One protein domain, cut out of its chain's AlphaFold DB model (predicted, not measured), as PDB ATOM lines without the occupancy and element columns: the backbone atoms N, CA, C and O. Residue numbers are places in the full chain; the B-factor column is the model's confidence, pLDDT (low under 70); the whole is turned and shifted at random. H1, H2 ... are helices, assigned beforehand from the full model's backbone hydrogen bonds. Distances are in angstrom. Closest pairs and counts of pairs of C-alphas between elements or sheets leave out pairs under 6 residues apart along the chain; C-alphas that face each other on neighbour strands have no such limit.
ATOM      1  N   ALA A  14      -8.303   1.449   7.492       91.62
ATOM      2  CA  ALA A  14      -8.033   1.110   8.888       91.62
ATOM      3  C   ALA A  14      -7.896   2.359   9.777       91.62
ATOM      4  O   ALA A  14      -8.402   2.378  10.896       91.62
ATOM      5  N   GLN A  15      -7.247   3.414   9.273       92.56
ATOM      6  CA  GLN A  15      -7.144   4.694   9.982       92.56
ATOM      7  C   GLN A  15      -8.510   5.368  10.106       92.56
ATOM      8  O   GLN A  15      -8.848   5.868  11.178       92.56
ATOM      9  N   PHE A  16      -9.314   5.322   9.042       91.94
ATOM     10  CA  PHE A  16     -10.670   5.852   9.084       91.94
ATOM     11  C   PHE A  16     -11.570   5.046  10.034       91.94
ATOM     12  O   PHE A  16     -12.261   5.632  10.863       91.94
ATOM     13  N   ALA A  17     -11.495   3.711   9.998       92.12
ATOM     14  CA  ALA A  17     -12.228   2.827  10.906       92.12
ATOM     15  C   ALA A  17     -11.930   3.127  12.387       92.12
ATOM     16  O   ALA A  17     -12.849   3.185  13.198       92.12
ATOM     17  N   ALA A  18     -10.670   3.410  12.734       90.44
ATOM     18  CA  ALA A  18     -10.275   3.765  14.098       90.44
ATOM     19  C   ALA A  18     -10.890   5.085  14.608       90.44
ATOM     20  O   ALA A  18     -10.887   5.342  15.809       90.44
ATOM     21  N   ARG A  19     -11.417   5.938  13.718       88.94
ATOM     22  CA  ARG A  19     -12.084   7.200  14.080       88.94
ATOM     23  C   ARG A  19     -13.582   7.034  14.349       88.94
ATOM     24  O   ARG A  19     -14.195   7.984  14.834       88.94
ATOM     25  N   LEU A  20     -14.168   5.874  14.031       88.56
ATOM     26  CA  LEU A  20     -15.617   5.648  14.114       88.56
ATOM     27  C   LEU A  20     -16.162   5.617  15.549       88.56
ATOM     28  O   LEU A  20     -17.332   5.919  15.740       88.56
ATOM     29  N   ASP A  21     -15.313   5.369  16.549       79.38
ATOM     30  CA  ASP A  21     -15.684   5.403  17.974       79.38
ATOM     31  C   ASP A  21     -15.927   6.821  18.530       79.38
ATOM     32  O   ASP A  21     -16.254   6.994  19.708       79.38
ATOM     33  N   SER A  22     -15.762   7.867  17.716       78.81
ATOM     34  CA  SER A  22     -16.045   9.236  18.150       78.81
ATOM     35  C   SER A  22     -17.561   9.501  18.216       78.81
ATOM     36  O   SER A  22     -18.285   9.187  17.269       78.81
ATOM     37  N   PRO A  23     -18.068  10.153  19.283       70.00
ATOM     38  CA  PRO A  23     -19.498  10.445  19.445       70.00
ATOM     39  C   PRO A  23     -20.067  11.393  18.377       70.00
ATOM     40  O   PRO A  23     -21.283  11.507  18.239       70.00
ATOM     41  N   ASP A  24     -19.206  12.072  17.618       73.50
ATOM     42  CA  ASP A  24     -19.600  13.009  16.562       73.50
ATOM     43  C   ASP A  24     -19.840  12.336  15.201       73.50
ATOM     44  O   ASP A  24     -20.222  13.009  14.233       73.50
ATOM     45  N   VAL A  25     -19.605  11.023  15.098       68.94
ATOM     46  CA  VAL A  25     -19.667  10.305  13.824       68.94
ATOM     47  C   VAL A  25     -21.115  10.053  13.411       68.94
ATOM     48  O   VAL A  25     -21.992   9.688  14.189       68.94
ATOM     49  N   GLN A  26     -21.367  10.321  12.137       78.75
ATOM     50  CA  GLN A  26     -22.673  10.308  11.490       78.75
ATOM     51  C   GLN A  26     -22.726   9.161  10.472       78.75
ATOM     52  O   GLN A  26     -21.688   8.558  10.194       78.75
ATOM     53  N   PRO A  27     -23.904   8.854   9.893       90.88
ATOM     54  CA  PRO A  27     -23.991   7.924   8.771       90.88
ATOM     55  C   PRO A  27     -22.965   8.259   7.681       90.88
ATOM     56  O   PRO A  27     -22.766   9.426   7.341       90.88
ATOM     57  N   ILE A  28     -22.309   7.231   7.150       94.19
ATOM     58  CA  ILE A  28     -21.210   7.370   6.196       94.19
ATOM     59  C   ILE A  28     -21.769   7.208   4.788       94.19
ATOM     60  O   ILE A  28     -22.311   6.155   4.445       94.19
ATOM     61  N   ARG A  29     -21.583   8.223   3.944       95.62
ATOM     62  CA  ARG A  29     -21.791   8.101   2.501       95.62
ATOM     63  C   ARG A  29     -20.481   7.687   1.837       95.62
ATOM     64  O   ARG A  29     -19.497   8.418   1.928       95.62
ATOM     65  N   VAL A  30     -20.461   6.536   1.165       95.94
ATOM     66  CA  VAL A  30     -19.277   6.060   0.437       95.94
ATOM     67  C   VAL A  30     -19.401   6.407  -1.039       95.94
ATOM     68  O   VAL A  30     -20.386   6.069  -1.689       95.94
ATOM     69  N   VAL A  31     -18.361   7.038  -1.577       95.12
ATOM     70  CA  VAL A  31     -18.192   7.239  -3.018       95.12
ATOM     71  C   VAL A  31     -17.102   6.286  -3.498       95.12
ATOM     72  O   VAL A  31     -15.937   6.430  -3.136       95.12
ATOM     73  N   GLY A  32     -17.483   5.293  -4.302       92.94
ATOM     74  CA  GLY A  32     -16.583   4.232  -4.758       92.94
ATOM     75  C   GLY A  32     -16.756   2.945  -3.954       92.94
ATOM     76  O   GLY A  32     -17.875   2.491  -3.739       92.94
ATOM     77  N   THR A  33     -15.653   2.313  -3.554       92.81
ATOM     78  CA  THR A  33     -15.676   0.997  -2.896       92.81
ATOM     79  C   THR A  33     -15.504   1.105  -1.386       92.81
ATOM     80  O   THR A  33     -14.555   1.731  -0.919       92.81
ATOM     81  N   CYS A  34     -16.342   0.404  -0.622       94.38
ATOM     82  CA  CYS A  34     -16.162   0.240   0.819       94.38
ATOM     83  C   CYS A  34     -15.384  -1.050   1.131       94.38
ATOM     84  O   CYS A  34     -15.745  -2.129   0.645       94.38
ATOM     85  N   SER A  35     -14.338  -0.960   1.961       94.25
ATOM     86  CA  SER A  35     -13.578  -2.139   2.401       94.25
ATOM     87  C   SER A  35     -14.351  -2.951   3.446       94.25
ATOM     88  O   SER A  35     -15.293  -2.454   4.070       94.25
ATOM     89  N   GLN A  36     -13.986  -4.222   3.624       94.31
ATOM     90  CA  GLN A  36     -14.654  -5.103   4.586       94.31
ATOM     91  C   GLN A  36     -14.373  -4.683   6.033       94.31
ATOM     92  O   GLN A  36     -15.265  -4.749   6.873       94.31
ATOM     93  N   GLU A  37     -13.162  -4.207   6.304       92.81
ATOM     94  CA  GLU A  37     -12.729  -3.717   7.611       92.81
ATOM     95  C   GLU A  37     -13.556  -2.500   8.034       92.81
ATOM     96  O   GLU A  37     -14.046  -2.452   9.159       92.81
ATOM     97  N   LEU A  38     -13.785  -1.557   7.111       93.06
ATOM     98  CA  LEU A  38     -14.613  -0.384   7.384       93.06
ATOM     99  C   LEU A  38     -16.075  -0.769   7.647       93.06
ATOM    100  O   LEU A  38     -16.686  -0.240   8.572       93.06
ATOM    101  N   ARG A  39     -16.625  -1.729   6.882       95.00
ATOM    102  CA  ARG A  39     -17.977  -2.259   7.140       95.00
ATOM    103  C   ARG A  39     -18.078  -2.915   8.514       95.00
ATOM    104  O   ARG A  39     -19.060  -2.696   9.212       95.00
ATOM    105  N   ALA A  40     -17.083  -3.710   8.902       94.69
ATOM    106  CA  ALA A  40     -17.064  -4.365  10.207       94.69
ATOM    107  C   ALA A  40     -17.033  -3.339  11.350       94.69
ATOM    108  O   ALA A  40     -17.861  -3.424  12.253       94.69
ATOM    109  N   ALA A  41     -16.155  -2.336  11.261       93.69
ATOM    110  CA  ALA A  41     -16.042  -1.284  12.267       93.69
ATOM    111  C   ALA A  41     -17.317  -0.432  12.373       93.69
ATOM    112  O   ALA A  41     -17.794  -0.160  13.470       93.69
ATOM    113  N   ALA A  42     -17.924  -0.055  11.242       93.75
ATOM    114  CA  ALA A  42     -19.181   0.689  11.257       93.75
ATOM    115  C   ALA A  42     -20.333  -0.128  11.856       93.75
ATOM    116  O   ALA A  42     -21.131   0.413  12.615       93.75
ATOM    117  N   ASN A  43     -20.396  -1.435  11.577       94.19
ATOM    118  CA  ASN A  43     -21.385  -2.321  12.189       94.19
ATOM    119  C   ASN A  43     -21.207  -2.421  13.712       94.19
ATOM    120  O   ASN A  43     -22.200  -2.385  14.433       94.19
ATOM    121  N   GLU A  44     -19.967  -2.530  14.197       93.31
ATOM    122  CA  GLU A  44     -19.657  -2.554  15.634       93.31
ATOM    123  C   GLU A  44     -20.049  -1.238  16.322       93.31
ATOM    124  O   GLU A  44     -20.666  -1.256  17.386       93.31
ATOM    125  N   ALA A  45     -19.798  -0.106  15.660       91.69
ATOM    126  CA  ALA A  45     -20.169   1.224  16.137       91.69
ATOM    127  C   ALA A  45     -21.659   1.582  15.928       91.69
ATOM    128  O   ALA A  45     -22.108   2.646  16.352       91.69
ATOM    129  N   GLY A  46     -22.446   0.729  15.260       91.75
ATOM    130  CA  GLY A  46     -23.852   1.005  14.942       91.75
ATOM    131  C   GLY A  46     -24.058   2.145  13.932       91.75
ATOM    132  O   GLY A  46     -25.111   2.785  13.923       91.75
ATOM    133  N   ILE A  47     -23.064   2.413  13.086       93.06
ATOM    134  CA  ILE A  47     -23.081   3.475  12.078       93.06
ATOM    135  C   ILE A  47     -23.525   2.900  10.732       93.06
ATOM    136  O   ILE A  47     -22.947   1.950  10.209       93.06
ATOM    137  N   HIS A  48     -24.544   3.512  10.128       93.94
ATOM    138  CA  HIS A  48     -24.993   3.136   8.790       93.94
ATOM    139  C   HIS A  48     -23.980   3.564   7.716       93.94
ATOM    140  O   HIS A  48     -23.543   4.717   7.696       93.94
ATOM    141  N   ILE A  49     -23.665   2.647   6.797       95.38
ATOM    142  CA  ILE A  49     -22.939   2.922   5.553       95.38
ATOM    143  C   ILE A  49     -23.923   2.889   4.380       95.38
ATOM    144  O   ILE A  49     -24.561   1.865   4.146       95.38
ATOM    145  N   ALA A  50     -23.988   3.984   3.623       95.88
ATOM    146  CA  ALA A  50     -24.663   4.057   2.332       95.88
ATOM    147  C   ALA A  50     -23.619   3.950   1.206       95.88
ATOM    148  O   ALA A  50     -22.948   4.937   0.880       95.88
ATOM    149  N   ASP A  51     -23.467   2.757   0.622       95.81
ATOM    150  CA  ASP A  51     -22.515   2.449  -0.459       95.81
ATOM    151  C   ASP A  51     -23.179   2.142  -1.815       95.81
ATOM    152  O   ASP A  51     -22.496   1.761  -2.767       95.81
ATOM    153  N   ASP A  52     -24.489   2.378  -1.935       94.69
ATOM    154  CA  ASP A  52     -25.199   2.340  -3.215       94.69
ATOM    155  C   ASP A  52     -24.600   3.341  -4.223       94.69
ATOM    156  O   ASP A  52     -24.105   4.400  -3.815       94.69
ATOM    157  N   PRO A  53     -24.674   3.079  -5.543       95.31
ATOM    158  CA  PRO A  53     -24.202   4.017  -6.557       95.31
ATOM    159  C   PRO A  53     -24.777   5.427  -6.368       95.31
ATOM    160  O   PRO A  53     -25.951   5.590  -6.036       95.31
ATOM    161  N   VAL A  54     -23.954   6.453  -6.603       96.12
ATOM    162  CA  VAL A  54     -24.387   7.856  -6.519       96.12
ATOM    163  C   VAL A  54     -25.502   8.121  -7.524       96.12
ATOM    164  O   VAL A  54     -25.354   7.844  -8.718       96.12
ATOM    165  N   SER A  55     -26.611   8.676  -7.041       95.88
ATOM    166  CA  SER A  55     -27.754   9.036  -7.872       95.88
ATOM    167  C   SER A  55     -27.661  10.490  -8.331       95.88
ATOM    168  O   SER A  55     -27.386  11.393  -7.546       95.88
ATOM    169  N   ALA A  56     -27.961  10.738  -9.609       97.00
ATOM    170  CA  ALA A  56     -28.140  12.099 -10.121       97.00
ATOM    171  C   ALA A  56     -29.482  12.722  -9.683       97.00
ATOM    172  O   ALA A  56     -29.666  13.935  -9.788       97.00
ATOM    173  N   GLU A  57     -30.428  11.908  -9.204       97.88
ATOM    174  CA  GLU A  57     -31.705  12.392  -8.688       97.88
ATOM    175  C   GLU A  57     -31.526  12.921  -7.263       97.88
ATOM    176  O   GLU A  57     -31.426  12.161  -6.294       97.88
ATOM    177  N   GLY A  58     -31.530  14.248  -7.135       95.94
ATOM    178  CA  GLY A  58     -31.315  14.931  -5.865       95.94
ATOM    179  C   GLY A  58     -32.330  14.555  -4.784       95.94
ATOM    180  O   GLY A  58     -31.963  14.522  -3.615       95.94
ATOM    181  N   ARG A  59     -33.580  14.208  -5.134       95.81
ATOM    182  CA  ARG A  59     -34.578  13.762  -4.142       95.81
ATOM    183  C   ARG A  59     -34.202  12.462  -3.435       95.81
ATOM    184  O   ARG A  59     -34.746  12.204  -2.370       95.81
ATOM    185  N   ILE A  60     -33.322  11.658  -4.027       95.31
ATOM    186  CA  ILE A  60     -32.805  10.427  -3.425       95.31
ATOM    187  C   ILE A  60     -31.473  10.732  -2.734       95.31
ATOM    188  O   ILE A  60     -31.336  10.487  -1.541       95.31
ATOM    189  N   GLU A  61     -30.520  11.335  -3.450       95.69
ATOM    190  CA  GLU A  61     -29.150  11.508  -2.944       95.69
ATOM    191  C   GLU A  61     -29.068  12.494  -1.764       95.69
ATOM    192  O   GLU A  61     -28.334  12.258  -0.806       95.69
ATOM    193  N   LEU A  62     -29.860  13.577  -1.772       94.50
ATOM    194  CA  LEU A  62     -29.827  14.578  -0.697       94.50
ATOM    195  C   LEU A  62     -30.336  14.037   0.646       94.50
ATOM    196  O   LEU A  62     -30.020  14.622   1.683       94.50
ATOM    197  N   LEU A  63     -31.077  12.923   0.660       93.00
ATOM    198  CA  LEU A  63     -31.563  12.306   1.899       93.00
ATOM    199  C   LEU A  63     -30.416  11.811   2.789       93.00
ATOM    200  O   LEU A  63     -30.559  11.810   4.008       93.00
ATOM    201  N   HIS A  64     -29.255  11.481   2.216       92.69
ATOM    202  CA  HIS A  64     -28.066  11.100   2.987       92.69
ATOM    203  C   HIS A  64     -27.436  12.269   3.769       92.69
ATOM    204  O   HIS A  64     -26.617  12.041   4.656       92.69
ATOM    205  N   TYR A  65     -27.818  13.516   3.467       90.50
ATOM    206  CA  TYR A  65     -27.205  14.731   4.018       90.50
ATOM    207  C   TYR A  65     -28.145  15.548   4.914       90.50
ATOM    208  O   TYR A  65     -27.755  16.593   5.440       90.50
ATOM    209  N   LEU A  66     -29.388  15.097   5.091       90.38
ATOM    210  CA  LEU A  66     -30.423  15.806   5.835       90.38
ATOM    211  C   LEU A  66     -30.864  15.000   7.059       90.38
ATOM    212  O   LEU A  66     -30.736  13.782   7.117       90.38
ATOM    213  N   ARG A  67     -31.408  15.703   8.055       89.38
ATOM    214  CA  ARG A  67     -32.100  15.093   9.193       89.38
ATOM    215  C   ARG A  67     -33.556  15.504   9.139       89.38
ATOM    216  O   ARG A  67     -33.860  16.696   9.146       89.38
ATOM    217  N   GLU A  68     -34.438  14.520   9.083       93.00
ATOM    218  CA  GLU A  68     -35.872  14.771   9.132       93.00
ATOM    219  C   GLU A  68     -36.265  15.342  10.498       93.00
ATOM    220  O   GLU A  68     -35.744  14.942  11.541       93.00
ATOM    221  N   GLN A  69     -37.192  16.300  10.492       96.50
ATOM    222  CA  GLN A  69     -37.699  16.924  11.706       96.50
ATOM    223  C   GLN A  69     -39.197  17.185  11.571       96.50
ATOM    224  O   GLN A  69     -39.642  17.871  10.652       96.50
ATOM    225  N   ALA A  70     -39.971  16.684  12.531       97.19
ATOM    226  CA  ALA A  70     -41.376  17.027  12.684       97.19
ATOM    227  C   ALA A  70     -41.535  18.092  13.776       97.19
ATOM    228  O   ALA A  70     -41.028  17.937  14.888       97.19
ATOM    229  N   ILE A  71     -42.260  19.167  13.468       97.12
ATOM    230  CA  ILE A  71     -42.585  20.233  14.418       97.12
ATOM    231  C   ILE A  71     -44.103  20.317  14.517       97.12
ATOM    232  O   ILE A  71     -44.783  20.602  13.535       97.12
ATOM    233  N   SER A  72     -44.630  20.084  15.716       96.62
ATOM    234  CA  SER A  72     -46.049  20.260  16.013       96.62
ATOM    235  C   SER A  72     -46.237  21.509  16.858       96.62
ATOM    236  O   SER A  72     -45.532  21.713  17.848       96.62
ATOM    237  N   ARG A  73     -47.184  22.361  16.463       96.62
ATOM    238  CA  ARG A  73     -47.506  23.590  17.182       96.62
ATOM    239  C   ARG A  73     -49.001  23.662  17.431       96.62
ATOM    240  O   ARG A  73     -49.788  23.666  16.489       96.62
ATOM    241  N   THR A  74     -49.381  23.801  18.695       95.94
ATOM    242  CA  THR A  74     -50.764  24.104  19.067       95.94
ATOM    243  C   THR A  74     -51.132  25.488  18.536       95.94
ATOM    244  O   THR A  74     -50.551  26.492  18.941       95.94
ATOM    245  N   THR A  75     -52.094  25.542  17.617       96.44
ATOM    246  CA  THR A  75     -52.574  26.784  16.982       96.44
ATOM    247  C   THR A  75     -53.885  27.280  17.579       96.44
ATOM    248  O   THR A  75     -54.573  28.088  16.970       96.44
ATOM    249  N   HIS A  76     -54.262  26.780  18.755       96.19
ATOM    250  CA  HIS A  76     -55.492  27.161  19.427       96.19
ATOM    251  C   HIS A  76     -55.252  27.465  20.901       96.19
ATOM    252  O   HIS A  76     -54.370  26.899  21.546       96.19
ATOM    253  N   ARG A  77     -56.116  28.308  21.459       94.50
ATOM    254  CA  ARG A  77     -56.274  28.473  22.899       94.50
ATOM    255  C   ARG A  77     -57.707  28.117  23.258       94.50
ATOM    256  O   ARG A  77     -58.638  28.793  22.839       94.50
ATOM    257  N   CYS A  78     -57.872  27.033  24.015       93.75
ATOM    258  CA  CYS A  78     -59.188  26.536  24.436       93.75
ATOM    259  C   CYS A  78     -60.156  26.291  23.257       93.75
ATOM    260  O   CYS A  78     -61.332  26.626  23.339       93.75
ATOM    261  N   GLY A  79     -59.656  25.751  22.141       91.50
ATOM    262  CA  GLY A  79     -60.460  25.460  20.947       91.50
ATOM    263  C   GLY A  79     -60.693  26.647  20.006       91.50
ATOM    264  O   GLY A  79     -61.131  26.429  18.881       91.50
ATOM    265  N   ASN A  80     -60.342  27.874  20.403       92.38
ATOM    266  CA  ASN A  80     -60.331  29.013  19.488       92.38
ATOM    267  C   ASN A  80     -58.982  29.098  18.767       92.38
ATOM    268  O   ASN A  80     -57.944  29.073  19.432       92.38
ATOM    269  N   VAL A  81     -58.990  29.192  17.438       91.94
ATOM    270  CA  VAL A  81     -57.764  29.329  16.635       91.94
ATOM    271  C   VAL A  81     -57.102  30.677  16.944       91.94
ATOM    272  O   VAL A  81     -57.792  31.687  17.080       91.94
ATOM    273  N   LEU A  82     -55.779  30.654  17.126       78.44
ATOM    274  CA  LEU A  82     -54.929  31.821  17.374       78.44
ATOM    275  C   LEU A  82     -54.553  32.539  16.079       78.44
ATOM    276  O   LEU A  82     -54.282  31.836  15.079       78.44
TER     277      LEU A  82
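AT A GLANCE: This is residues 14 to 82 of the 82 residues of an uncharacterized protein of Acidimicrobiaceae bacterium (UniProt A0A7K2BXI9). There is little regular structure: a loose head of loops holds the touching short helices H1 and H2, H3 sits off by itself, and beyond it residues 66 to 73 and 75 to 81 stick out as a long tail. The 69 printed residues have three named helices, H1, H2, H3 in chain order, and no named strand; the class is all helix, with only 21 residues in named elements. The whole is extended, radius of gyration of the C-alphas 19.0 A, spanning 60 by 31 by 14 A.

HOW THE PARTS SIT: Start at H2, residues 36 to 44, where every O i to N i+4 pair is within hydrogen-bond range. It touches H1, residues 14 to 17, too short for such a pair; their closest C-alphas, Ala 17 and Leu 38, are 5.3 A apart. H3, residues 58 to 65, is apart from both; 1 of 4 such pairs and 3 of 5 O i to N i+3 pairs are within range.

IN THESE COORDINATES: Find C-alpha 36 at (-14.654, -5.103, 4.586); H2 runs 12.4 A to C-alpha 44. H1 spans 5.0 A. H3 runs 10.7 A to C-alpha 65 at (-27.205, 14.731, 4.018).

THE WHOLE: The farthest C-alphas, Ala 14 and Asn 80, are 60.2 A apart. The printed part has no cut; both links are long. Residue 25 has pLDDT under 70.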